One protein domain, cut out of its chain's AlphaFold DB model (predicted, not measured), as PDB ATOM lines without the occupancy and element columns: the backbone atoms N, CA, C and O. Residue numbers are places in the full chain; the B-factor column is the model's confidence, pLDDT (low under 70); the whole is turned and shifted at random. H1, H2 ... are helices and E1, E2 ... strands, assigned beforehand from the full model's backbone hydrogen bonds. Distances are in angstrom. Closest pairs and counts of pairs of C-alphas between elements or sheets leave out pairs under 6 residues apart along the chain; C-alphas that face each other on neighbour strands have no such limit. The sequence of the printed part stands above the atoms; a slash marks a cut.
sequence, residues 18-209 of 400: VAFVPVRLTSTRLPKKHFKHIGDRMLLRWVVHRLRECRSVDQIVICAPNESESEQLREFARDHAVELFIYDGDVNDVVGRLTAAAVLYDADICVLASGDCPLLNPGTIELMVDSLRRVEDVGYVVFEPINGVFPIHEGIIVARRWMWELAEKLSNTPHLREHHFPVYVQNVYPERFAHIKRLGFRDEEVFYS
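What this domain is: This is residues 18 to 209 of the 400 residues of the protein "Acylneuraminate cytidylyltransferase" of Candidatus Magnetobacterium bavaricum (UniProt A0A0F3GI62). A strongly twisted sheet of seven strands runs through the middle, with H1, H2 and H4 over one face and H3 and H5 over the other, making three layers; the sheet curls round H3. The short H6 packs on H3, while H8 and H9 lie far out. The 192 printed residues hold nine named helices and seven named strands, in the chain order E1 H1 E2 H2 E3 H3 E4 H4 E5 E6 H5 H6 H7 H8 E7 H9. The sheet, order E3 E2 E1 E4 E6 E5 E7, is mixed, as is the class, helices and strands. The whole is compact, with a radius of gyration of the C-alphas of 16.2 A and spans of 42 by 38 by 31 A.

Where its parts are: Across the sheet stand E3, residues 83 to 87; E2, 59 to 65, 19.4 A long; E1, 18 to 22, beginning at C-alpha 18 (90.657, 60.304, 68.240); E4, 109 to 113; E6, 156 to 160; E5, 138 to 143; and E7, 197 to 201. The longer helices are H1, 43 to 53, 16.1 A; H2, 70 to 80, 15.3 A; H3, 94 to 104, 15.3 A; H4, 122 to 133, 16.4 A; and H5, 161 to 170, 14.5 A. H6 is 174 to 178, H7 182 to 185, H8 190 to 193 and H9 205 to 208, ending at C-alpha 208 (108.187, 40.020, 69.530).

How they stand to each other: Parallel neighbours are E3 and E2 (N 85 to O 62, 2.8 A), E2 and E1 (N 61 to O 19, 2.8 A), E1 and E4 (N 20 to O 111, 2.8 A) and E5 and E7 (N 201 to O 142, 2.8 A), each quoted pair within hydrogen-bond range. E4 and E6 are antiparallel, with N 110 and O 159 2.8 A apart; E6 and E5 form an antiparallel hairpin, with N 160 and O 139 2.8 A apart. E1, H1, E2 and E2, H2, E3 are strand-helix-strand units, parallel neighbours joined through a helix, with right-handed crossovers. Split units, with other strands between, are E3, H3, E4, right-handed, and E4, H4, E5, left-handed. H4, at a height of 8.3 A over the sheet, is over E6 and E5. H3 and H5 touch at Thr 99 and Trp 164, C-alphas 5.6 A apart. H6 touches H3, closest C-alphas Val 95 and Arg 177, 5.1 A. H7 only just touches H5, with 3 pairs of C-alphas within 8 A. H5 and H8 are near each other; H9 touches no helix. Every O i to N i+4 pair is within hydrogen-bond range in H1 to H6; H7, H8 and H9 are too short for one.

The domain as a whole: The C-alphas of Ser 68 and Asn 147 are the two farthest apart, 47.5 A. The printed part has no cut. The links E1 to H1, 20 residues, and E5 to E6, 12 residues, are long. Mean pLDDT of the printed part is 94.8, and no printed residue is under 70.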
ATOM      1  N   VAL A  18      91.763  60.843  67.442       98.81
ATOM      2  CA  VAL A  18      90.657  60.304  68.240       98.81
ATOM      3  C   VAL A  18      90.787  58.790  68.327       98.81
ATOM      4  O   VAL A  18      90.986  58.110  67.317       98.81
ATOM      5  N   ALA A  19      90.682  58.261  69.544       98.81
ATOM      6  CA  ALA A  19      90.594  56.833  69.788       98.81
ATOM      7  C   ALA A  19      89.131  56.382  69.787       98.81
ATOM      8  O   ALA A  19      88.311  56.908  70.538       98.81
ATOM      9  N   PHE A  20      88.817  55.385  68.967       98.88
ATOM     10  CA  PHE A  20      87.488  54.807  68.828       98.88
ATOM     11  C   PHE A  20      87.488  53.388  69.385       98.88
ATOM     12  O   PHE A  20      88.234  52.521  68.917       98.88
ATOM     13  N   VAL A  21      86.633  53.159  70.378       98.56
ATOM     14  CA  VAL A  21      86.514  51.895  71.104       98.56
ATOM     15  C   VAL A  21      85.208  51.213  70.698       98.56
ATOM     16  O   VAL A  21      84.158  51.544  71.255       98.56
ATOM     17  N   PRO A  22      85.213  50.296  69.711       96.88
ATOM     18  CA  PRO A  22      84.005  49.575  69.332       96.88
ATOM     19  C   PRO A  22      83.562  48.654  70.471       96.88
ATOM     20  O   PRO A  22      84.341  47.833  70.956       96.88
ATOM     21  N   VAL A  23      82.295  48.769  70.874       94.00
ATOM     22  CA  VAL A  23      81.692  47.946  71.928       94.00
ATOM     23  C   VAL A  23      80.345  47.405  71.462       94.00
ATOM     24  O   VAL A  23      79.471  48.154  71.034       94.00
ATOM     25  N   ARG A  24      80.168  46.085  71.576       88.06
ATOM     26  CA  ARG A  24      78.889  45.380  71.390       88.06
ATOM     27  C   ARG A  24      78.617  44.521  72.621       88.06
ATOM     28  O   ARG A  24      79.484  43.753  73.046       88.06
ATOM     29  N   LEU A  25      77.430  44.645  73.214       85.69
ATOM     30  CA  LEU A  25      77.085  43.917  74.443       85.69
ATOM     31  C   LEU A  25      76.507  42.522  74.169       85.69
ATOM     32  O   LEU A  25      76.619  41.633  75.018       85.69
ATOM     33  N   THR A  26      76.006  42.301  72.955       79.69
ATOM     34  CA  THR A  26      75.333  41.084  72.477       79.69
ATOM     35  C   THR A  26      76.283  39.953  72.039       79.69
ATOM     36  O   THR A  26      75.931  39.100  71.226       79.69
ATOM     37  N   SER A  27      77.495  39.884  72.605       81.62
ATOM     38  CA  SER A  27      78.435  38.778  72.347       81.62
ATOM     39  C   SER A  27      77.824  37.413  72.701       81.62
ATOM     40  O   SER A  27      77.226  37.220  73.767       81.62
ATOM     41  N   THR A  28      77.983  36.441  71.802       77.44
ATOM     42  CA  THR A  28      77.480  35.074  71.991       77.44
ATOM     43  C   THR A  28      78.432  34.214  72.818       77.44
ATOM     44  O   THR A  28      77.953  33.450  73.651       77.44
ATOM     45  N   ARG A  29      79.750  34.375  72.639       86.44
ATOM     46  CA  ARG A  29      80.799  33.583  73.313       86.44
ATOM     47  C   ARG A  29      81.108  34.043  74.738       86.44
ATOM     48  O   ARG A  29      81.368  33.218  75.605       86.44
ATOM     49  N   LEU A  30      81.039  35.352  74.984       88.69
ATOM     50  CA  LEU A  30      81.170  35.939  76.319       88.69
ATOM     51  C   LEU A  30      80.267  37.180  76.432       88.69
ATOM     52  O   LEU A  30      80.687  38.297  76.109       88.69
ATOM     53  N   PRO A  31      79.005  36.999  76.853       85.88
ATOM     54  CA  PRO A  31      78.033  38.079  76.992       85.88
ATOM     55  C   PRO A  31      78.526  39.182  77.927       85.88
ATOM     56  O   PRO A  31      79.091  38.904  78.989       85.88
ATOM     57  N   LYS A  32      78.282  40.443  77.546       89.31
ATOM     58  CA  LYS A  32      78.666  41.624  78.342       89.31
ATOM     59  C   LYS A  32      80.150  41.638  78.750       89.31
ATOM     60  O   LYS A  32      80.493  42.205  79.785       89.31
ATOM     61  N   LYS A  33      81.038  41.042  77.937       92.69
ATOM     62  CA  LYS A  33      82.482  40.922  78.220       92.69
ATOM     63  C   LYS A  33      83.151  42.227  78.661       92.69
ATOM     64  O   LYS A  33      83.941  42.224  79.595       92.69
ATOM     65  N   HIS A  34      82.756  43.343  78.058       95.69
ATOM     66  CA  HIS A  34      83.246  44.690  78.353       95.69
ATOM     67  C   HIS A  34      83.050  45.106  79.827       95.69
ATOM     68  O   HIS A  34      83.852  45.871  80.360       95.69
ATOM     69  N   PHE A  35      82.031  44.565  80.500       95.19
ATOM     70  CA  PHE A  35      81.719  44.825  81.911       95.19
ATOM     71  C   PHE A  35      82.190  43.716  82.862       95.19
ATOM     72  O   PHE A  35      81.959  43.797  84.068       95.19
ATOM     73  N   LYS A  36      82.840  42.662  82.353       94.81
ATOM     74  CA  LYS A  36      83.467  41.646  83.207       94.81
ATOM     75  C   LYS A  36      84.728  42.225  83.845       94.81
ATOM     76  O   LYS A  36      85.425  43.025  83.225       94.81
ATOM     77  N   HIS A  37      85.001  41.837  85.087       97.25
ATOM     78  CA  HIS A  37      86.170  42.312  85.819       97.25
ATOM     79  C   HIS A  37      87.419  41.513  85.449       97.25
ATOM     80  O   HIS A  37      87.375  40.289  85.320       97.25
ATOM     81  N   ILE A  38      88.523  42.239  85.303       98.19
ATOM     82  CA  ILE A  38      89.885  41.721  85.350       98.19
ATOM     83  C   ILE A  38      90.511  42.378  86.574       98.19
ATOM     84  O   ILE A  38      90.815  43.575  86.540       98.19
ATOM     85  N   GLY A  39      90.611  41.623  87.666       97.00
ATOM     86  CA  GLY A  39      91.051  42.158  88.946       97.00
ATOM     87  C   GLY A  39      90.114  43.235  89.495       97.00
ATOM     88  O   GLY A  39      88.928  43.001  89.719       97.00
ATOM     89  N   ASP A  40      90.652  44.435  89.704       95.25
ATOM     90  CA  ASP A  40      89.964  45.568  90.334       95.25
ATOM     91  C   ASP A  40      89.098  46.402  89.368       95.25
ATOM     92  O   ASP A  40      88.432  47.358  89.785       95.25
ATOM     93  N   ARG A  41      89.115  46.097  88.065       96.75
ATOM     94  CA  ARG A  41      88.497  46.941  87.029       96.75
ATOM     95  C   ARG A  41      87.749  46.130  85.989       96.75
ATOM     96  O   ARG A  41      88.145  45.032  85.611       96.75
ATOM     97  N   MET A  42      86.671  46.719  85.478       97.75
ATOM     98  CA  MET A  42      85.995  46.216  84.286       97.75
ATOM     99  C   MET A  42      86.949  46.228  83.092       97.75
ATOM    100  O   MET A  42      87.778  47.131  82.960       97.75
ATOM    101  N   LEU A  43      86.784  45.274  82.184       98.19
ATOM    102  CA  LEU A  43      87.587  45.167  80.975       98.19
ATOM    103  C   LEU A  43      87.606  46.482  80.179       98.19
ATOM    104  O   LEU A  43      88.673  46.980  79.827       98.19
ATOM    105  N   LEU A  44      86.443  47.095  79.945       98.19
ATOM    106  CA  LEU A  44      86.352  48.362  79.210       98.19
ATOM    107  C   LEU A  44      87.074  49.505  79.939       98.19
ATOM    108  O   LEU A  44      87.642  50.397  79.309       98.19
ATOM    109  N   ARG A  45      87.107  49.461  81.276       98.19
ATOM    110  CA  ARG A  45      87.842  50.431  82.093       98.19
ATOM    111  C   ARG A  45      89.353  50.269  81.935       98.19
ATOM    112  O   ARG A  45      90.043  51.284  81.952       98.19
ATOM    113  N   TRP A  46      89.865  49.052  81.731       98.44
ATOM    114  CA  TRP A  46      91.268  48.844  81.351       98.44
ATOM    115  C   TRP A  46      91.585  49.513  80.013       98.44
ATOM    116  O   TRP A  46      92.523  50.302  79.951       98.44
ATOM    117  N   VAL A  47      90.761  49.295  78.984       98.56
ATOM    118  CA  VAL A  47      90.933  49.921  77.657       98.56
ATOM    119  C   VAL A  47      90.971  51.450  77.760       98.56
ATOM    120  O   VAL A  47      91.924  52.081  77.306       98.56
ATOM    121  N   VAL A  48      89.980  52.052  78.426       98.62
ATOM    122  CA  VAL A  48      89.927  53.510  78.641       98.62
ATOM    123  C   VAL A  48      91.139  54.004  79.432       98.62
ATOM    124  O   VAL A  48      91.695  55.052  79.109       98.62
ATOM    125  N   HIS A  49      91.557  53.273  80.469       98.19
ATOM    126  CA  HIS A  49      92.718  53.642  81.274       98.19
ATOM    127  C   HIS A  49      93.993  53.700  80.431       98.19
ATOM    128  O   HIS A  49      94.683  54.709  80.496       98.19
ATOM    129  N   ARG A  50      94.246  52.686  79.592       98.25
ATOM    130  CA  ARG A  50      95.405  52.645  78.687       98.25
ATOM    131  C   ARG A  50      95.391  53.789  77.683       98.25
ATOM    132  O   ARG A  50      96.399  54.456  77.489       98.25
ATOM    133  N   LEU A  51      94.234  54.078  77.095       98.56
ATOM    134  CA  LEU A  51      94.103  55.182  76.142       98.56
ATOM    135  C   LEU A  51      94.340  56.556  76.778       98.56
ATOM    136  O   LEU A  51      94.864  57.442  76.115       98.56
ATOM    137  N   ARG A  52      94.008  56.738  78.061       98.19
ATOM    138  CA  ARG A  52      94.295  57.981  78.798       98.19
ATOM    139  C   ARG A  52      95.777  58.202  79.080       98.19
ATOM    140  O   ARG A  52      96.172  59.329  79.363       98.19
ATOM    141  N   GLU A  53      96.585  57.149  79.033       98.12
ATOM    142  CA  GLU A  53      98.038  57.259  79.161       98.12
ATOM    143  C   GLU A  53      98.686  57.761  77.855       98.12
ATOM    144  O   GLU A  53      99.820  58.247  77.882       98.12
ATOM    145  N   CYS A  54      97.960  57.709  76.730       97.94
ATOM    146  CA  CYS A  54      98.386  58.250  75.444       97.94
ATOM    147  C   CYS A  54      98.203  59.777  75.408       97.94
ATOM    148  O   CYS A  54      97.084  60.285  75.403       97.94
ATOM    149  N   ARG A  55      99.304  60.529  75.325       96.81
ATOM    150  CA  ARG A  55      99.307  61.998  75.185       96.81
ATOM    151  C   ARG A  55      98.934  62.464  73.781       96.81
ATOM    152  O   ARG A  55      98.537  63.608  73.599       96.81
ATOM    153  N   SER A  56      99.134  61.601  72.796       96.69
ATOM    154  CA  SER A  56      98.831  61.835  71.394       96.69
ATOM    155  C   SER A  56      97.347  61.690  71.074       96.69
ATOM    156  O   SER A  56      96.942  62.172  70.023       96.69
ATOM    157  N   VAL A  57      96.552  61.066  71.951       98.00
ATOM    158  CA  VAL A  57      95.104  60.886  71.792       98.00
ATOM    159  C   VAL A  57      94.375  62.068  72.426       98.00
ATOM    160  O   VAL A  57      94.373  62.227  73.643       98.00
ATOM    161  N   ASP A  58      93.719  62.880  71.601       98.25
ATOM    162  CA  ASP A  58      93.009  64.082  72.049       98.25
ATOM    163  C   ASP A  58      91.631  63.752  72.644       98.25
ATOM    164  O   ASP A  58      91.111  64.481  73.488       98.25
ATOM    165  N   GLN A  59      91.014  62.659  72.186       98.31
ATOM    166  CA  GLN A  59      89.661  62.272  72.577       98.31
ATOM    167  C   GLN A  59      89.474  60.754  72.502       98.31
ATOM    168  O   GLN A  59      90.005  60.099  71.607       98.31
ATOM    169  N   ILE A  60      88.695  60.197  73.432       98.81
ATOM    170  CA  ILE A  60      88.305  58.780  73.455       98.81
ATOM    171  C   ILE A  60      86.793  58.707  73.268       98.81
ATOM    172  O   ILE A  60      86.056  59.353  74.012       98.81
ATOM    173  N   VAL A  61      86.349  57.901  72.307       98.81
ATOM    174  CA  VAL A  61      84.940  57.706  71.960       98.81
ATOM    175  C   VAL A  61      84.615  56.218  72.001       98.81
ATOM    176  O   VAL A  61      85.187  55.424  71.255       98.81
ATOM    177  N   ILE A  62      83.676  55.828  72.857       98.56
ATOM    178  CA  ILE A  62      83.081  54.490  72.824       98.56
ATOM    179  C   ILE A  62      82.048  54.467  71.696       98.56
ATOM    180  O   ILE A  62      81.158  55.311  71.659       98.56
ATOM    181  N   CYS A  63      82.150  53.502  70.783       98.06
ATOM    182  CA  CYS A  63      81.264  53.373  69.628       98.06
ATOM    183  C   CYS A  63      80.399  52.122  69.769       98.06
ATOM    184  O   CYS A  63      80.893  51.002  69.603       98.06
ATOM    185  N   ALA A  64      79.107  52.304  70.017       95.94
ATOM    186  CA  ALA A  64      78.165  51.210  70.222       95.94
ATOM    187  C   ALA A  64      76.951  51.320  69.291       95.94
ATOM    188  O   ALA A  64      76.600  52.424  68.879       95.94
ATOM    189  N   PRO A  65      76.320  50.202  68.905       94.06
ATOM    190  CA  PRO A  65      75.049  50.249  68.192       94.06
ATOM    191  C   PRO A  65      73.909  50.740  69.101       94.06
ATOM    192  O   PRO A  65      74.018  50.737  70.333       94.06
ATOM    193  N   ASN A  66      72.809  51.173  68.492       90.44
ATOM    194  CA  ASN A  66      71.575  51.502  69.195       90.44
ATOM    195  C   ASN A  66      70.827  50.213  69.581       90.44
ATOM    196  O   ASN A  66      69.992  49.713  68.833       90.44
ATOM    197  N   GLU A  67      71.174  49.644  70.734       86.56
ATOM    198  CA  GLU A  67      70.552  48.446  71.307       86.56
ATOM    199  C   GLU A  67      69.908  48.783  72.663       86.56
ATOM    200  O   GLU A  67      70.230  49.790  73.299       86.56
ATOM    201  N   SER A  68      69.007  47.922  73.145       80.62
ATOM    202  CA  SER A  68      68.345  48.117  74.446       80.62
ATOM    203  C   SER A  68      69.335  48.135  75.619       80.62
ATOM    204  O   SER A  68      69.138  48.814  76.624       80.62
ATOM    205  N   GLU A  69      70.448  47.426  75.461       79.88
ATOM    206  CA  GLU A  69      71.523  47.288  76.428       79.88
ATOM    207  C   GLU A  69      72.444  48.516  76.475       79.88
ATOM    208  O   GLU A  69      73.261  48.631  77.394       79.88
ATOM    209  N   SER A  70      72.308  49.455  75.531       83.81
ATOM    210  CA  SER A  70      73.164  50.641  75.434       83.81
ATOM    211  C   SER A  70      73.039  51.586  76.635       83.81
ATOM    212  O   SER A  70      73.935  52.403  76.840       83.81
ATOM    213  N   GLU A  71      72.013  51.450  77.483       88.69
ATOM    214  CA  GLU A  71      71.913  52.215  78.737       88.69
ATOM    215  C   GLU A  71      73.102  51.951  79.675       88.69
ATOM    216  O   GLU A  71      73.682  52.891  80.210       88.69
ATOM    217  N   GLN A  72      73.572  50.698  79.771       91.88
ATOM    218  CA  GLN A  72      74.746  50.361  80.591       91.88
ATOM    219  C   GLN A  72      76.008  51.095  80.107       91.88
ATOM    220  O   GLN A  72      76.891  51.435  80.892       91.88
ATOM    221  N   LEU A  73      76.102  51.357  78.799       94.88
ATOM    222  CA  LEU A  73      77.205  52.127  78.225       94.88
ATOM    223  C   LEU A  73      77.054  53.622  78.487       94.88
ATOM    224  O   LEU A  73      78.066  54.284  78.696       94.88
ATOM    225  N   ARG A  74      75.823  54.154  78.513       94.56
ATOM    226  CA  ARG A  74      75.561  55.554  78.886       94.56
ATOM    227  C   ARG A  74      75.968  55.823  80.330       94.56
ATOM    228  O   ARG A  74      76.629  56.826  80.589       94.56
ATOM    229  N   GLU A  75      75.615  54.921  81.242       95.31
ATOM    230  CA  GLU A  75      76.048  54.972  82.642       95.31
ATOM    231  C   GLU A  75      77.575  54.908  82.742       95.31
ATOM    232  O   GLU A  75      78.194  55.817  83.289       95.31
ATOM    233  N   PHE A  76      78.200  53.906  82.109       96.69
ATOM    234  CA  PHE A  76      79.657  53.765  82.115       96.69
ATOM    235  C   PHE A  76      80.375  55.013  81.583       96.69
ATOM    236  O   PHE A  76      81.335  55.477  82.201       96.69
ATOM    237  N   ALA A  77      79.922  55.551  80.447       97.00
ATOM    238  CA  ALA A  77      80.492  56.733  79.806       97.00
ATOM    239  C   ALA A  77      80.403  57.971  80.711       97.00
ATOM    240  O   ALA A  77      81.384  58.704  80.847       97.00
ATOM    241  N   ARG A  78      79.263  58.157  81.393       97.00
ATOM    242  CA  ARG A  78      79.059  59.230  82.373       97.00
ATOM    243  C   ARG A  78      79.997  59.081  83.570       97.00
ATOM    244  O   ARG A  78      80.727  60.019  83.879       97.00
ATOM    245  N   ASP A  79      80.019  57.906  84.194       97.19
ATOM    246  CA  ASP A  79      80.801  57.636  85.411       97.19
ATOM    247  C   ASP A  79      82.306  57.754  85.175       97.19
ATOM    248  O   ASP A  79      83.067  58.156  86.058       97.19
ATOM    249  N   HIS A  80      82.748  57.413  83.965       96.62
ATOM    250  CA  HIS A  80      84.151  57.468  83.598       96.62
ATOM    251  C   HIS A  80      84.527  58.746  82.861       96.62
ATOM    252  O   HIS A  80      85.715  58.888  82.593       96.62
ATOM    253  N   ALA A  81      83.597  59.661  82.560       97.00
ATOM    254  CA  ALA A  81      83.817  60.862  81.749       97.00
ATOM    255  C   ALA A  81      84.499  60.551  80.398       97.00
ATOM    256  O   ALA A  81      85.614  61.001  80.119       97.00
ATOM    257  N   VAL A  82      83.852  59.705  79.595       97.56
ATOM    258  CA  VAL A  82      84.275  59.315  78.239       97.56
ATOM    259  C   VAL A  82      83.117  59.561  77.278       97.56
ATOM    260  O   VAL A  82      81.962  59.394  77.657       97.56
ATOM    261  N   GLU A  83      83.413  59.941  76.039       98.38
ATOM    262  CA  GLU A  83      82.377  60.150  75.029       98.38
ATOM    263  C   GLU A  83      81.747  58.833  74.582       98.38
ATOM    264  O   GLU A  83      82.405  57.791  74.505       98.38
ATOM    265  N   LEU A  84      80.467  58.896  74.227       98.12
ATOM    266  CA  LEU A  84      79.709  57.759  73.724       98.12
ATOM    267  C   LEU A  84      79.012  58.138  72.424       98.12
ATOM    268  O   LEU A  84      78.144  59.008  72.386       98.12
ATOM    269  N   PHE A  85      79.360  57.426  71.363       98.12
ATOM    270  CA  PHE A  85      78.669  57.463  70.090       98.12
ATOM    271  C   PHE A  85      77.738  56.257  69.968       98.12
ATOM    272  O   PHE A  85      78.190  55.110  69.974       98.12
ATOM    273  N   ILE A  86      76.439  56.533  69.838       97.06
ATOM    274  CA  ILE A  86      75.422  55.521  69.547       97.06
ATOM    275  C   ILE A  86      75.105  55.563  68.056       97.06
ATOM    276  O   ILE A  86      74.674  56.590  67.536       97.06
ATOM    277  N   TYR A  87      75.327  54.441  67.382       96.25
ATOM    278  CA  TYR A  87      75.100  54.283  65.954       96.25
ATOM    279  C   TYR A  87      73.693  53.769  65.676       96.25
ATOM    280  O   TYR A  87      73.344  52.661  66.081       96.25
ATOM    281  N   ASP A  88      72.920  54.564  64.945       93.44
ATOM    282  CA  ASP A  88      71.528  54.277  64.583       93.44
ATOM    283  C   ASP A  88      71.414  53.531  63.238       93.44
ATOM    284  O   ASP A  88      70.603  53.859  62.376       93.44
ATOM    285  N   GLY A  89      72.301  52.557  63.025       91.75
ATOM    286  CA  GLY A  89      72.338  51.701  61.839       91.75
ATOM    287  C   GLY A  89      72.329  50.217  62.205       91.75
ATOM    288  O   GLY A  89      71.990  49.843  63.327       91.75
ATOM    289  N   ASP A  90      72.717  49.354  61.264       91.44
ATOM    290  CA  ASP A  90      72.821  47.911  61.522       91.44
ATOM    291  C   ASP A  90      73.792  47.635  62.688       91.44
ATOM    292  O   ASP A  90      74.931  48.108  62.712       91.44
ATOM    293  N   VAL A  91      73.342  46.839  63.661       89.38
ATOM    294  CA  VAL A  91      74.117  46.455  64.850       89.38
ATOM    295  C   VAL A  91      75.432  45.751  64.492       89.38
ATOM    296  O   VAL A  91      76.437  45.896  65.204       89.38
ATOM    297  N   ASN A  92      75.439  45.031  63.366       89.19
ATOM    298  CA  ASN A  92      76.589  44.303  62.844       89.19
ATOM    299  C   ASN A  92      77.463  45.158  61.923       89.19
ATOM    300  O   ASN A  92      78.517  44.696  61.517       89.19
ATOM    301  N   ASP A  93      77.086  46.394  61.598       94.44
ATOM    302  CA  ASP A  93      77.892  47.267  60.744       94.44
ATOM    303  C   ASP A  93      78.950  48.020  61.562       94.44
ATOM    304  O   ASP A  93      78.804  49.192  61.916       94.44
ATOM    305  N   VAL A  94      80.033  47.318  61.897       95.56
ATOM    306  CA  VAL A  94      81.152  47.867  62.671       95.56
ATOM    307  C   VAL A  94      81.933  48.896  61.859       95.56
ATOM    308  O   VAL A  94      82.308  49.937  62.401       95.56
ATOM    309  N   VAL A  95      82.144  48.641  60.565       97.25
ATOM    310  CA  VAL A  95      82.841  49.568  59.661       97.25
ATOM    311  C   VAL A  95      82.083  50.891  59.548       97.25
ATOM    312  O   VAL A  95      82.669  51.938  59.817       97.25
ATOM    313  N   GLY A  96      80.785  50.861  59.223       97.38
ATOM    314  CA  GLY A  96      79.971  52.075  59.122       97.38
ATOM    315  C   GLY A  96      79.875  52.818  60.452       97.38
ATOM    316  O   GLY A  96      80.075  54.031  60.498       97.38
ATOM    317  N   ARG A  97      79.696  52.092  61.566       97.62
ATOM    318  CA  ARG A  97      79.687  52.677  62.917       97.62
ATOM    319  C   ARG A  97      80.963  53.456  63.231       97.62
ATOM    320  O   ARG A  97      80.891  54.576  63.736       97.62
ATOM    321  N   LEU A  98      82.125  52.865  62.971       98.44
ATOM    322  CA  LEU A  98      83.414  53.493  63.256       98.44
ATOM    323  C   LEU A  98      83.694  54.674  62.323       98.44
ATOM    324  O   LEU A  98      84.170  55.707  62.792       98.44
ATOM    325  N   THR A  99      83.366  54.560  61.034       98.38
ATOM    326  CA  THR A  99      83.536  55.664  60.083       98.38
ATOM    327  C   THR A  99      82.610  56.837  60.406       98.38
ATOM    328  O   THR A  99      83.070  57.977  60.442       98.38
ATOM    329  N   ALA A 100      81.341  56.579  60.738       98.44
ATOM    330  CA  ALA A 100      80.395  57.618  61.144       98.44
ATOM    331  C   ALA A 100      80.866  58.360  62.405       98.44
ATOM    332  O   ALA A 100      80.815  59.590  62.452       98.44
ATOM    333  N   ALA A 101      81.394  57.631  63.396       98.56
ATOM    334  CA  ALA A 101      82.012  58.238  64.572       98.56
ATOM    335  C   ALA A 101      83.235  59.089  64.189       98.56
ATOM    336  O   ALA A 101      83.355  60.232  64.623       98.56
ATOM    337  N   ALA A 102      84.125  58.572  63.341       98.62
ATOM    338  CA  ALA A 102      85.312  59.305  62.904       98.62
ATOM    339  C   ALA A 102      84.983  60.633  62.215       98.62
ATOM    340  O   ALA A 102      85.660  61.631  62.462       98.62
ATOM    341  N   VAL A 103      83.930  60.654  61.396       98.44
ATOM    342  CA  VAL A 103      83.431  61.870  60.744       98.44
ATOM    343  C   VAL A 103      82.798  62.823  61.759       98.44
ATOM    344  O   VAL A 103      83.137  64.002  61.766       98.44
ATOM    345  N   LEU A 104      81.915  62.334  62.638       98.50
ATOM    346  CA  LEU A 104      81.217  63.174  63.621       98.50
ATOM    347  C   LEU A 104      82.183  63.883  64.579       98.50
ATOM    348  O   LEU A 104      81.988  65.050  64.909       98.50
ATOM    349  N   TYR A 105      83.216  63.173  65.027       98.38
ATOM    350  CA  TYR A 105      84.215  63.700  65.954       98.38
ATOM    351  C   TYR A 105      85.379  64.406  65.241       98.38
ATOM    352  O   TYR A 105      86.349  64.764  65.910       98.38
ATOM    353  N   ASP A 106      85.280  64.629  63.927       97.69
ATOM    354  CA  ASP A 106      86.257  65.352  63.103       97.69
ATOM    355  C   ASP A 106      87.698  64.855  63.305       97.69
ATOM    356  O   ASP A 106      88.627  65.616  63.562       97.69
ATOM    357  N   ALA A 107      87.879  63.532  63.284       98.06
ATOM    358  CA  ALA A 107      89.198  62.938  63.451       98.06
ATOM    359  C   ALA A 107      90.037  63.113  62.176       98.06
ATOM    360  O   ALA A 107      89.582  62.810  61.072       98.06
ATOM    361  N   ASP A 108      91.298  63.516  62.326       97.31
ATOM    362  CA  ASP A 108      92.292  63.447  61.252       97.31
ATOM    363  C   ASP A 108      92.991  62.083  61.256       97.31
ATOM    364  O   ASP A 108      93.171  61.442  60.213       97.31
ATOM    365  N   ILE A 109      93.366  61.630  62.456       98.19
ATOM    366  CA  ILE A 109      93.947  60.316  62.725       98.19
ATOM    367  C   ILE A 109      92.999  59.545  63.638       98.19
ATOM    368  O   ILE A 109      92.651  59.993  64.730       98.19
ATOM    369  N   CYS A 110      92.626  58.352  63.202       98.69
ATOM    370  CA  CYS A 110      91.794  57.430  63.943       98.69
ATOM    371  C   CYS A 110      92.659  56.328  64.560       98.69
ATOM    372  O   CYS A 110      93.405  55.641  63.855       98.69
ATOM    373  N   VAL A 111      92.520  56.134  65.870       98.69
ATOM    374  CA  VAL A 111      93.065  54.981  66.594       98.69
ATOM    375  C   VAL A 111      91.904  54.045  66.909       98.69
ATOM    376  O   VAL A 111      91.104  54.326  67.794       98.69
ATOM    377  N   LEU A 112      91.779  52.927  66.199       98.50
ATOM    378  CA  LEU A 112      90.916  51.842  66.658       98.50
ATOM    379  C   LEU A 112      91.605  51.167  67.835       98.50
ATOM    380  O   LEU A 112      92.726  50.679  67.691       98.50
ATOM    381  N   ALA A 113      90.911  51.122  68.963       98.19
ATOM    382  CA  ALA A 113      91.332  50.426  70.165       98.19
ATOM    383  C   ALA A 113      90.219  49.462  70.573       98.19
ATOM    384  O   ALA A 113      89.199  49.883  71.115       98.19
ATOM    385  N   SER A 114      90.372  48.177  70.252       96.44
ATOM    386  CA  SER A 114      89.302  47.196  70.437       96.44
ATOM    387  C   SER A 114      88.868  47.116  71.900       96.44
ATOM    388  O   SER A 114      89.699  46.985  72.803       96.44
ATOM    389  N   GLY A 115      87.554  47.173  72.135       96.19
ATOM    390  CA  GLY A 115      86.971  47.215  73.475       96.19
ATOM    391  C   GLY A 115      87.211  45.963  74.317       96.19
ATOM    392  O   GLY A 115      86.872  45.979  75.491       96.19
ATOM    393  N   ASP A 116      87.790  44.909  73.745       96.06
ATOM    394  CA  ASP A 116      88.098  43.614  74.354       96.06
ATOM    395  C   ASP A 116      89.601  43.344  74.558       96.06
ATOM    396  O   ASP A 116      89.982  42.232  74.930       96.06
ATOM    397  N   CYS A 117      90.452  44.347  74.329       97.38
ATOM    398  CA  CYS A 117      91.906  44.254  74.444       97.38
ATOM    399  C   CYS A 117      92.397  45.028  75.685       97.38
ATOM    400  O   CYS A 117      92.767  46.194  75.577       97.38
ATOM    401  N   PRO A 118      92.422  44.434  76.893       98.06
ATOM    402  CA  PRO A 118      92.796  45.155  78.118       98.06
ATOM    403  C   PRO A 118      94.292  45.524  78.189       98.06
ATOM    404  O   PRO A 118      94.678  46.383  78.979       98.06
ATOM    405  N   LEU A 119      95.130  44.882  77.367       98.25
ATOM    406  CA  LEU A 119      96.588  45.031  77.344       98.25
ATOM    407  C   LEU A 119      97.092  45.945  76.212       98.25
ATOM    408  O   LEU A 119      98.230  45.803  75.771       98.25
ATOM    409  N   LEU A 120      96.269  46.890  75.737       98.31
ATOM    410  CA  LEU A 120      96.737  47.943  74.826       98.31
ATOM    411  C   LEU A 120      97.968  48.638  75.418       98.31
ATOM    412  O   LEU A 120      97.955  49.034  76.583       98.31
ATOM    413  N   ASN A 121      99.022  48.795  74.617       98.19
ATOM    414  CA  ASN A 121     100.245  49.459  75.048       98.19
ATOM    415  C   ASN A 121     100.211  50.954  74.671       98.19
ATOM    416  O   ASN A 121     100.249  51.269  73.476       98.19
ATOM    417  N   PRO A 122     100.194  51.881  75.650       98.31
ATOM    418  CA  PRO A 122     100.156  53.313  75.363       98.31
ATOM    419  C   PRO A 122     101.378  53.804  74.578       98.31
ATOM    420  O   PRO A 122     101.231  54.573  73.635       98.31
ATOM    421  N   GLY A 123     102.580  53.321  74.912       98.12
ATOM    422  CA  GLY A 123     103.823  53.697  74.229       98.12
ATOM    423  C   GLY A 123     103.832  53.291  72.754       98.12
ATOM    424  O   GLY A 123     104.246  54.073  71.901       98.12
ATOM    425  N   THR A 124     103.300  52.111  72.437       98.44
ATOM    426  CA  THR A 124     103.112  51.665  71.050       98.44
ATOM    427  C   THR A 124     102.156  52.589  70.294       98.44
ATOM    428  O   THR A 124     102.479  53.037  69.195       98.44
ATOM    429  N   ILE A 125     101.000  52.917  70.886       98.62
ATOM    430  CA  ILE A 125     100.007  53.812  70.270       98.62
ATOM    431  C   ILE A 125     100.615  55.200  70.021       98.62
ATOM    432  O   ILE A 125     100.489  55.713  68.909       98.62
ATOM    433  N   GLU A 126     101.327  55.766  71.004       98.06
ATOM    434  CA  GLU A 126     102.049  57.040  70.865       98.06
ATOM    435  C   GLU A 126     102.971  57.029  69.646       98.06
ATOM    436  O   GLU A 126     102.884  57.907  68.789       98.06
ATOM    437  N   LEU A 127     103.836  56.017  69.538       97.94
ATOM    438  CA  LEU A 127     104.821  55.931  68.464       97.94
ATOM    439  C   LEU A 127     104.170  55.741  67.089       97.94
ATOM    440  O   LEU A 127     104.631  56.332  66.109       97.94
ATOM    441  N   MET A 128     103.092  54.958  66.999       98.00
ATOM    442  CA  MET A 128     102.348  54.779  65.750       98.00
ATOM    443  C   MET A 128     101.679  56.087  65.306       98.00
ATOM    444  O   MET A 128     101.818  56.479  64.143       98.00
ATOM    445  N   VAL A 129     101.004  56.796  66.219       97.88
ATOM    446  CA  VAL A 129     100.368  58.092  65.926       97.88
ATOM    447  C   VAL A 129     101.415  59.130  65.520       97.88
ATOM    448  O   VAL A 129     101.269  59.784  64.486       97.88
ATOM    449  N   ASP A 130     102.505  59.246  66.280       95.88
ATOM    450  CA  ASP A 130     103.601  60.175  65.996       95.88
ATOM    451  C   ASP A 130     104.245  59.922  64.635       95.88
ATOM    452  O   ASP A 130     104.637  60.864  63.943       95.88
ATOM    453  N   SER A 131     104.370  58.654  64.244       94.94
ATOM    454  CA  SER A 131     104.946  58.301  62.951       94.94
ATOM    455  C   SER A 131     104.035  58.728  61.799       94.94
ATOM    456  O   SER A 131     104.523  59.258  60.802       94.94
ATOM    457  N   LEU A 132     102.715  58.583  61.955       95.00
ATOM    458  CA  LEU A 132     101.740  59.033  60.962       95.00
ATOM    459  C   LEU A 132     101.660  60.567  60.882       95.00
ATOM    460  O   LEU A 132     101.559  61.122  59.791       95.00
ATOM    461  N   ARG A 133     101.779  61.277  62.014       94.56
ATOM    462  CA  ARG A 133     101.829  62.753  62.053       94.56
ATOM    463  C   ARG A 133     103.023  63.339  61.293       94.56
ATOM    464  O   ARG A 133     102.928  64.444  60.775       94.56
ATOM    465  N   ARG A 134     104.145  62.618  61.218       92.56
ATOM    466  CA  ARG A 134     105.374  63.081  60.542       92.56
ATOM    467  C   ARG A 134     105.365  62.881  59.029       92.56
ATOM    468  O   ARG A 134     106.263  63.393  58.365       92.56
ATOM    469  N   VAL A 135     104.404  62.127  58.494       90.94
ATOM    470  CA  VAL A 135     104.361  61.747  57.079       90.94
ATOM    471  C   VAL A 135     102.948  61.942  56.531       90.94
ATOM    472  O   VAL A 135     102.034  61.168  56.819       90.94
ATOM    473  N   GLU A 136     102.748  63.001  55.746       85.06
ATOM    474  CA  GLU A 136     101.420  63.407  55.258       85.06
ATOM    475  C   GLU A 136     100.807  62.428  54.246       85.06
ATOM    476  O   GLU A 136      99.602  62.192  54.271       85.06
ATOM    477  N   ASP A 137     101.627  61.806  53.398       88.25
ATOM    478  CA  ASP A 137     101.185  60.991  52.258       88.25
ATOM    479  C   ASP A 137     100.985  59.497  52.573       88.25
ATOM    480  O   ASP A 137     100.800  58.689  51.662       88.25
ATOM    481  N   VAL A 138     100.993  59.125  53.855       93.94
ATOM    482  CA  VAL A 138     100.740  57.761  54.342       93.94
ATOM    483  C   VAL A 138      99.316  57.642  54.874       93.94
ATOM    484  O   VAL A 138      98.877  58.468  55.671       93.94
ATOM    485  N   GLY A 139      98.604  56.582  54.482       95.06
ATOM    486  CA  GLY A 139      97.236  56.329  54.937       95.06
ATOM    487  C   GLY A 139      97.135  55.654  56.299       95.06
ATOM    488  O   GLY A 139      96.233  55.975  57.068       95.06
ATOM    489  N   TYR A 140      98.033  54.722  56.613       96.81
ATOM    490  CA  TYR A 140      97.942  53.912  57.827       96.81
ATOM    491  C   TYR A 140      99.282  53.295  58.226       96.81
ATOM    492  O   TYR A 140     100.220  53.215  57.424       96.81
ATOM    493  N   VAL A 141      99.355  52.864  59.483       96.69
ATOM    494  CA  VAL A 141     100.519  52.205  60.079       96.69
ATOM    495  C   VAL A 141     100.257  50.706  60.185       96.69
ATOM    496  O   VAL A 141      99.162  50.288  60.561       96.69
ATOM    497  N   VAL A 142     101.266  49.895  59.871       95.56
ATOM    498  CA  VAL A 142     101.221  48.438  60.025       95.56
ATOM    499  C   VAL A 142     102.432  47.941  60.793       95.56
ATOM    500  O   VAL A 142     103.545  48.417  60.576       95.56
ATOM    501  N   PHE A 143     102.231  46.948  61.655       96.62
ATOM    502  CA  PHE A 143     103.344  46.266  62.299       96.62
ATOM    503  C   PHE A 143     104.194  45.527  61.264       96.62
ATOM    504  O   PHE A 143     103.671  44.828  60.394       96.62
ATOM    505  N   GLU A 144     105.510  45.668  61.368       96.38
ATOM    506  CA  GLU A 144     106.469  44.875  60.611       96.38
ATOM    507  C   GLU A 144     107.035  43.738  61.457       96.38
ATOM    508  O   GLU A 144     107.282  43.925  62.657       96.38
ATOM    509  N   PRO A 145     107.301  42.577  60.836       96.38
ATOM    510  CA  PRO A 145     107.926  41.479  61.532       96.38
ATOM    511  C   PRO A 145     109.425  41.721  61.742       96.38
ATOM    512  O   PRO A 145     110.116  42.264  60.876       96.38
ATOM    513  N   ILE A 146     109.950  41.226  62.862       95.50
ATOM    514  CA  ILE A 146     111.387  41.079  63.116       95.50
ATOM    515  C   ILE A 146     111.702  39.588  63.007       95.50
ATOM    516  O   ILE A 146     111.087  38.771  63.686       95.50
ATOM    517  N   ASN A 147     112.622  39.215  62.111       93.50
ATOM    518  CA  ASN A 147     112.991  37.814  61.858       93.50
ATOM    519  C   ASN A 147     111.782  36.891  61.576       93.50
ATOM    520  O   ASN A 147     111.748  35.742  62.006       93.50
ATOM    521  N   GLY A 148     110.772  37.405  60.866       94.06
ATOM    522  CA  GLY A 148     109.553  36.660  60.523       94.06
ATOM    523  C   GLY A 148     108.503  36.571  61.637       94.06
ATOM    524  O   GLY A 148     107.456  35.964  61.428       94.06
ATOM    525  N   VAL A 149     108.740  37.191  62.797       95.12
ATOM    526  CA  VAL A 149     107.800  37.226  63.924       95.12
ATOM    527  C   VAL A 149     107.134  38.596  63.986       95.12
ATOM    528  O   VAL A 149     107.820  39.610  63.931       95.12
ATOM    529  N   PHE A 150     105.807  38.634  64.085       96.19
ATOM    530  CA  PHE A 150     105.043  39.860  64.347       96.19
ATOM    531  C   PHE A 150     104.939  40.115  65.855       96.19
ATOM    532  O   PHE A 150     104.979  39.149  66.623       96.19
ATOM    533  N   PRO A 151     104.794  41.377  66.292       97.56
ATOM    534  CA  PRO A 151     104.623  41.662  67.705       97.56
ATOM    535  C   PRO A 151     103.259  41.156  68.194       97.56
ATOM    536  O   PRO A 151     102.314  41.038  67.417       97.56
ATOM    537  N   ILE A 152     103.154  40.891  69.494       97.00
ATOM    538  CA  ILE A 152     101.963  40.314  70.138       97.00
ATOM    539  C   ILE A 152     100.739  41.245  70.158       97.00
ATOM    540  O   ILE A 152      99.654  40.808  70.518       97.00
ATOM    541  N   HIS A 153     100.898  42.530  69.824       97.31
ATOM    542  CA  HIS A 153      99.828  43.527  69.912       97.31
ATOM    543  C   HIS A 153      98.537  43.076  69.215       97.31
ATOM    544  O   HIS A 153      98.551  42.654  68.060       97.31
ATOM    545  N   GLU A 154      97.409  43.254  69.900       95.38
ATOM    546  CA  GLU A 154      96.067  42.998  69.376       95.38
ATOM    547  C   GLU A 154      95.198  44.258  69.492       95.38
ATOM    548  O   GLU A 154      95.411  45.107  70.359       95.38
ATOM    549  N   GLY A 155      94.206  44.385  68.607       94.56
ATOM    550  CA  GLY A 155      93.158  45.401  68.731       94.56
ATOM    551  C   GLY A 155      93.576  46.848  68.461       94.56
ATOM    552  O   GLY A 155      92.798  47.739  68.792       94.56
ATOM    553  N   ILE A 156      94.749  47.092  67.865       97.12
ATOM    554  CA  ILE A 156      95.237  48.433  67.505       97.12
ATOM    555  C   ILE A 156      95.227  48.600  65.987       97.12
ATOM    556  O   ILE A 156      95.886  47.844  65.273       97.12
ATOM    557  N   ILE A 157      94.540  49.631  65.491       97.50
ATOM    558  CA  ILE A 157      94.705  50.112  64.113       97.50
ATOM    559  C   ILE A 157      94.869  51.625  64.135       97.50
ATOM    560  O   ILE A 157      94.027  52.326  64.686       97.50
ATOM    561  N   VAL A 158      95.925  52.135  63.502       98.25
ATOM    562  CA  VAL A 158      96.172  53.578  63.382       98.25
ATOM    563  C   VAL A 158      96.158  53.961  61.910       98.25
ATOM    564  O   VAL A 158      96.996  53.508  61.127       98.25
ATOM    565  N   ALA A 159      95.192  54.790  61.532       98.12
ATOM    566  CA  ALA A 159      94.992  55.219  60.157       98.12
ATOM    567  C   ALA A 159      94.476  56.655  60.097       98.12
ATOM    568  O   ALA A 159      93.915  57.171  61.058       98.12
ATOM    569  N   ARG A 160      94.633  57.310  58.950       97.81
ATOM    570  CA  ARG A 160      93.949  58.573  58.667       97.81
ATOM    571  C   ARG A 160      92.463  58.313  58.454       97.81
ATOM    572  O   ARG A 160      92.104  57.277  57.894       97.81
ATOM    573  N   ARG A 161      91.597  59.263  58.813       97.69
ATOM    574  CA  ARG A 161      90.139  59.104  58.648       97.69
ATOM    575  C   ARG A 161      89.727  58.707  57.230       97.69
ATOM    576  O   ARG A 161      88.895  57.821  57.068       97.69
ATOM    577  N   TRP A 162      90.348  59.287  56.203       96.25
ATOM    578  CA  TRP A 162      90.015  58.968  54.809       96.25
ATOM    579  C   TRP A 162      90.234  57.484  54.454       96.25
ATOM    580  O   TRP A 162      89.563  56.967  53.561       96.25
ATOM    581  N   MET A 163      91.119  56.764  55.160       96.88
ATOM    582  CA  MET A 163      91.260  55.312  54.993       96.88
ATOM    583  C   MET A 163      90.021  54.563  55.483       96.88
ATOM    584  O   MET A 163      89.632  53.576  54.864       96.88
ATOM    585  N   TRP A 164      89.395  55.017  56.571       97.69
ATOM    586  CA  TRP A 164      88.155  54.428  57.088       97.69
ATOM    587  C   TRP A 164      86.976  54.722  56.154       97.69
ATOM    588  O   TRP A 164      86.202  53.817  55.856       97.69
ATOM    589  N   GLU A 165      86.903  55.932  55.594       97.75
ATOM    590  CA  GLU A 165      85.913  56.294  54.564       97.75
ATOM    591  C   GLU A 165      86.078  55.473  53.275       97.75
ATOM    592  O   GLU A 165      85.098  55.028  52.674       97.75
ATOM    593  N   LEU A 166      87.319  55.235  52.835       96.31
ATOM    594  CA  LEU A 166      87.598  54.352  51.700       96.31
ATOM    595  C   LEU A 166      87.209  52.903  52.018       96.31
ATOM    596  O   LEU A 166      86.572  52.238  51.201       96.31
ATOM    597  N   ALA A 167      87.576  52.416  53.203       96.00
ATOM    598  CA  ALA A 167      87.274  51.061  53.633       96.00
ATOM    599  C   ALA A 167      85.764  50.810  53.742       96.00
ATOM    600  O   ALA A 167      85.294  49.752  53.326       96.00
ATOM    601  N   GLU A 168      84.999  51.787  54.229       96.81
ATOM    602  CA  GLU A 168      83.536  51.742  54.253       96.81
ATOM    603  C   GLU A 168      82.954  51.580  52.846       96.81
ATOM    604  O   GLU A 168      82.174  50.656  52.611       96.81
ATOM    605  N   LYS A 169      83.390  52.408  51.887       96.38
ATOM    606  CA  LYS A 169      82.936  52.333  50.485       96.38
ATOM    607  C   LYS A 169      83.228  50.980  49.835       96.38
ATOM    608  O   LYS A 169      82.482  50.546  48.961       96.38
ATOM    609  N   LEU A 170      84.320  50.329  50.234       95.88
ATOM    610  CA  LEU A 170      84.738  49.033  49.697       95.88
ATOM    611  C   LEU A 170      84.123  47.838  50.444       95.88
ATOM    612  O   LEU A 170      84.146  46.726  49.922       95.88
ATOM    613  N   SER A 171      83.546  48.035  51.632       95.50
ATOM    614  CA  SER A 171      82.945  46.966  52.441       95.50
ATOM    615  C   SER A 171      81.517  46.662  51.970       95.50
ATOM    616  O   SER A 171      80.527  47.092  52.563       95.50
ATOM    617  N   ASN A 172      81.418  45.921  50.864       91.38
ATOM    618  CA  ASN A 172      80.178  45.680  50.114       91.38
ATOM    619  C   ASN A 172      79.444  44.369  50.461       91.38
ATOM    620  O   ASN A 172      78.471  44.017  49.797       91.38
ATOM    621  N   THR A 173      79.887  43.642  51.489       91.81
ATOM    622  CA  THR A 173      79.206  42.442  52.002       91.81
ATOM    623  C   THR A 173      78.994  42.561  53.512       91.81
ATOM    624  O   THR A 173      79.820  43.200  54.170       91.81
ATOM    625  N   PRO A 174      77.955  41.928  54.099       89.50
ATOM    626  CA  PRO A 174      77.732  41.948  55.554       89.50
ATOM    627  C   PRO A 174      78.974  41.516  56.333       89.50
ATOM    628  O   PRO A 174      79.362  42.114  57.329       89.50
ATOM    629  N   HIS A 175      79.659  40.523  55.779       87.50
ATOM    630  CA  HIS A 175      80.886  39.979  56.305       87.50
ATOM    631  C   HIS A 175      82.012  41.015  56.451       87.50
ATOM    632  O   HIS A 175      82.657  41.108  57.489       87.50
ATOM    633  N   LEU A 176      82.252  41.817  55.410       92.38
ATOM    634  CA  LEU A 176      83.287  42.851  55.446       92.38
ATOM    635  C   LEU A 176      82.917  44.015  56.370       92.38
ATOM    636  O   LEU A 176      83.814  44.707  56.842       92.38
ATOM    637  N   ARG A 177      81.621  44.212  56.635       94.12
ATOM    638  CA  ARG A 177      81.110  45.260  57.526       94.12
ATOM    639  C   ARG A 177      81.152  44.874  59.008       94.12
ATOM    640  O   ARG A 177      81.269  45.769  59.840       94.12
ATOM    641  N   GLU A 178      81.113  43.579  59.337       90.44
ATOM    642  CA  GLU A 178      81.111  43.088  60.729       90.44
ATOM    643  C   GLU A 178      82.477  43.143  61.425       90.44
ATOM    644  O   GLU A 178      82.548  43.191  62.653       90.44
ATOM    645  N   HIS A 179      83.570  43.204  60.668       89.12
ATOM    646  CA  HIS A 179      84.926  43.166  61.221       89.12
ATOM    647  C   HIS A 179      85.635  44.523  61.154       89.12
ATOM    648  O   HIS A 179      85.256  45.417  60.402       89.12
ATOM    649  N   HIS A 180      86.717  44.672  61.922       91.31
ATOM    650  CA  HIS A 180      87.526  45.896  61.985       91.31
ATOM    651  C   HIS A 180      88.326  46.135  60.692       91.31
ATOM    652  O   HIS A 180      89.504  45.798  60.599       91.31
ATOM    653  N   PHE A 181      87.669  46.726  59.692       91.94
ATOM    654  CA  PHE A 181      88.241  47.118  58.400       91.94
ATOM    655  C   PHE A 181      89.062  46.021  57.686       91.94
ATOM    656  O   PHE A 181      90.189  46.273  57.237       91.94
ATOM    657  N   PRO A 182      88.514  44.799  57.515       86.44
ATOM    658  CA  PRO A 182      89.247  43.682  56.916       86.44
ATOM    659  C   PRO A 182      89.778  44.012  55.514       86.44
ATOM    660  O   PRO A 182      90.835  43.518  55.134       86.44
ATOM    661  N   VAL A 183      89.104  44.899  54.771       88.69
ATOM    662  CA  VAL A 183      89.449  45.250  53.386       88.69
ATOM    663  C   VAL A 183      90.890  45.731  53.189       88.69
ATOM    664  O   VAL A 183      91.489  45.356  52.184       88.69
ATOM    665  N   TYR A 184      91.472  46.482  54.135       88.75
ATOM    666  CA  TYR A 184      92.881  46.906  54.049       88.75
ATOM    667  C   TYR A 184      93.795  46.208  55.055       88.75
ATOM    668  O   TYR A 184      94.981  46.051  54.780       88.75
ATOM    669  N   VAL A 185      93.264  45.751  56.193       87.94
ATOM    670  CA  VAL A 185      94.052  45.008  57.191       87.94
ATOM    671  C   VAL A 185      94.455  43.635  56.648       87.94
ATOM    672  O   VAL A 185      95.603  43.230  56.790       87.94
ATOM    673  N   GLN A 186      93.521  42.947  55.986       87.06
ATOM    674  CA  GLN A 186      93.739  41.648  55.337       87.06
ATOM    675  C   GLN A 186      93.973  41.786  53.828       87.06
ATOM    676  O   GLN A 186      94.097  40.786  53.128       87.06
ATOM    677  N   ASN A 187      94.033  43.027  53.327       87.69
ATOM    678  CA  ASN A 187      94.279  43.348  51.925       87.69
ATOM    679  C   ASN A 187      93.357  42.574  50.956       87.69
ATOM    680  O   ASN A 187      93.821  42.000  49.973       87.69
ATOM    681  N   VAL A 188      92.050  42.542  51.256       90.19
ATOM    682  CA  VAL A 188      91.029  41.773  50.509       90.19
ATOM    683  C   VAL A 188      90.952  42.200  49.039       90.19
ATOM    684  O   VAL A 188      90.697  41.370  48.170       90.19
ATOM    685  N   TYR A 189      91.193  43.486  48.763       90.81
ATOM    686  CA  TYR A 189      91.181  44.078  47.421       90.81
ATOM    687  C   TYR A 189      92.536  44.738  47.112       90.81
ATOM    688  O   TYR A 189      92.639  45.970  47.138       90.81
ATOM    689  N   PRO A 190      93.602  43.957  46.867       90.56
ATOM    690  CA  PRO A 190      94.965  44.478  46.746       90.56
ATOM    691  C   PRO A 190      95.105  45.563  45.674       90.56
ATOM    692  O   PRO A 190      95.826  46.541  45.862       90.56
ATOM    693  N   GLU A 191      94.369  45.449  44.573       92.75
ATOM    694  CA  GLU A 191      94.352  46.422  43.485       92.75
ATOM    695  C   GLU A 191      93.792  47.787  43.910       92.75
ATOM    696  O   GLU A 191      94.223  48.822  43.402       92.75
ATOM    697  N   ARG A 192      92.867  47.812  44.879       89.69
ATOM    698  CA  ARG A 192      92.265  49.048  45.401       89.69
ATOM    699  C   ARG A 192      93.195  49.788  46.355       89.69
ATOM    700  O   ARG A 192      93.081  51.004  46.466       89.69
ATOM    701  N   PHE A 193      94.127  49.080  46.991       90.50
ATOM    702  CA  PHE A 193      95.078  49.645  47.954       90.50
ATOM    703  C   PHE A 193      96.512  49.767  47.411       90.50
ATOM    704  O   PHE A 193      97.363  50.337  48.084       90.50
ATOM    705  N   ALA A 194      96.791  49.316  46.181       89.62
ATOM    706  CA  ALA A 194      98.142  49.284  45.606       89.62
ATOM    707  C   ALA A 194      98.860  50.649  45.544       89.62
ATOM    708  O   ALA A 194     100.085  50.709  45.610       89.62
ATOM    709  N   HIS A 195      98.107  51.744  45.413       89.94
ATOM    710  CA  HIS A 195      98.636  53.112  45.350       89.94
ATOM    711  C   HIS A 195      98.672  53.809  46.719       89.94
ATOM    712  O   HIS A 195      99.176  54.927  46.832       89.94
ATOM    713  N   ILE A 196      98.138  53.167  47.759       92.69
ATOM    714  CA  ILE A 196      98.093  53.713  49.109       92.69
ATOM    715  C   ILE A 196      99.414  53.420  49.813       92.69
ATOM    716  O   ILE A 196      99.800  52.266  50.003       92.69
ATOM    717  N   LYS A 197     100.103  54.474  50.252       94.12
ATOM    718  CA  LYS A 197     101.315  54.318  51.057       94.12
ATOM    719  C   LYS A 197     100.942  53.911  52.481       94.12
ATOM    720  O   LYS A 197     100.084  54.528  53.116       94.12
ATOM    721  N   ARG A 198     101.637  52.895  52.986       94.31
ATOM    722  CA  ARG A 198     101.591  52.445  54.381       94.31
ATOM    723  C   ARG A 198     102.946  52.659  55.037       94.31
ATOM    724  O   ARG A 198     103.973  52.541  54.368       94.31
ATOM    725  N   LEU A 199     102.949  52.919  56.337       95.75
ATOM    726  CA  LEU A 199     104.174  52.978  57.125       95.75
ATOM    727  C   LEU A 199     104.377  51.653  57.857       95.75
ATOM    728  O   LEU A 199     103.503  51.214  58.603       95.75
ATOM    729  N   GLY A 200     105.534  51.032  57.649       95.88
ATOM    730  CA  GLY A 200     105.982  49.917  58.470       95.88
ATOM    731  C   GLY A 200     106.458  50.397  59.839       95.88
ATOM    732  O   GLY A 200     107.233  51.348  59.929       95.88
ATOM    733  N   PHE A 201     105.996  49.743  60.900       97.00
ATOM    734  CA  PHE A 201     106.331  50.069  62.281       97.00
ATOM    735  C   PHE A 201     106.926  48.853  62.989       97.00
ATOM    736  O   PHE A 201     106.309  47.787  63.039       97.00
ATOM    737  N   ARG A 202     108.127  49.021  63.548       97.31
ATOM    738  CA  ARG A 202     108.773  48.033  64.416       97.31
ATOM    739  C   ARG A 202     108.784  48.556  65.836       97.31
ATOM    740  O   ARG A 202     109.200  49.690  66.060       97.31
ATOM    741  N   ASP A 203     108.334  47.722  66.757       97.19
ATOM    742  CA  ASP A 203     108.277  48.053  68.178       97.19
ATOM    743  C   ASP A 203     109.517  47.531  68.934       97.19
ATOM    744  O   ASP A 203     110.427  46.955  68.332       97.19
ATOM    745  N   GLU A 204     109.558  47.711  70.255       96.75
ATOM    746  CA  GLU A 204     110.565  47.101  71.127       96.75
ATOM    747  C   GLU A 204     110.586  45.570  70.977       96.75
ATOM    748  O   GLU A 204     109.541  44.917  70.943       96.75
ATOM    749  N   GLU A 205     111.786  44.975  70.976       96.06
ATOM    750  CA  GLU A 205     111.985  43.532  70.759       96.06
ATOM    751  C   GLU A 205     111.208  42.644  71.743       96.06
ATOM    752  O   GLU A 205     110.806  41.536  71.388       96.06
ATOM    753  N   VAL A 206     110.931  43.129  72.959       96.88
ATOM    754  CA  VAL A 206     110.140  42.391  73.958       96.88
ATOM    755  C   VAL A 206     108.743  42.034  73.441       96.88
ATOM    756  O   VAL A 206     108.243  40.956  73.736       96.88
ATOM    757  N   PHE A 207     108.121  42.869  72.602       98.00
ATOM    758  CA  PHE A 207     106.791  42.579  72.053       98.00
ATOM    759  C   PHE A 207     106.805  41.475  70.993       98.00
ATOM    760  O   PHE A 207     105.749  40.954  70.650       98.00
ATOM    761  N   TYR A 208     107.985  41.084  70.511       97.75
ATOM    762  CA  TYR A 208     108.187  40.020  69.530       97.75
ATOM    763  C   TYR A 208     108.563  38.679  70.176       97.75
ATOM    764  O   TYR A 208     108.633  37.664  69.487       97.75
ATOM    765  N   SER A 209     108.810  38.642  71.491       95.88
ATOM    766  CA  SER A 209     109.311  37.439  72.171       95.88
ATOM    767  C   SER A 209     108.225  36.416  72.511       95.88
ATOM    768  O   SER A 209     108.538  35.322  72.983       95.88
TER     769      SER A 209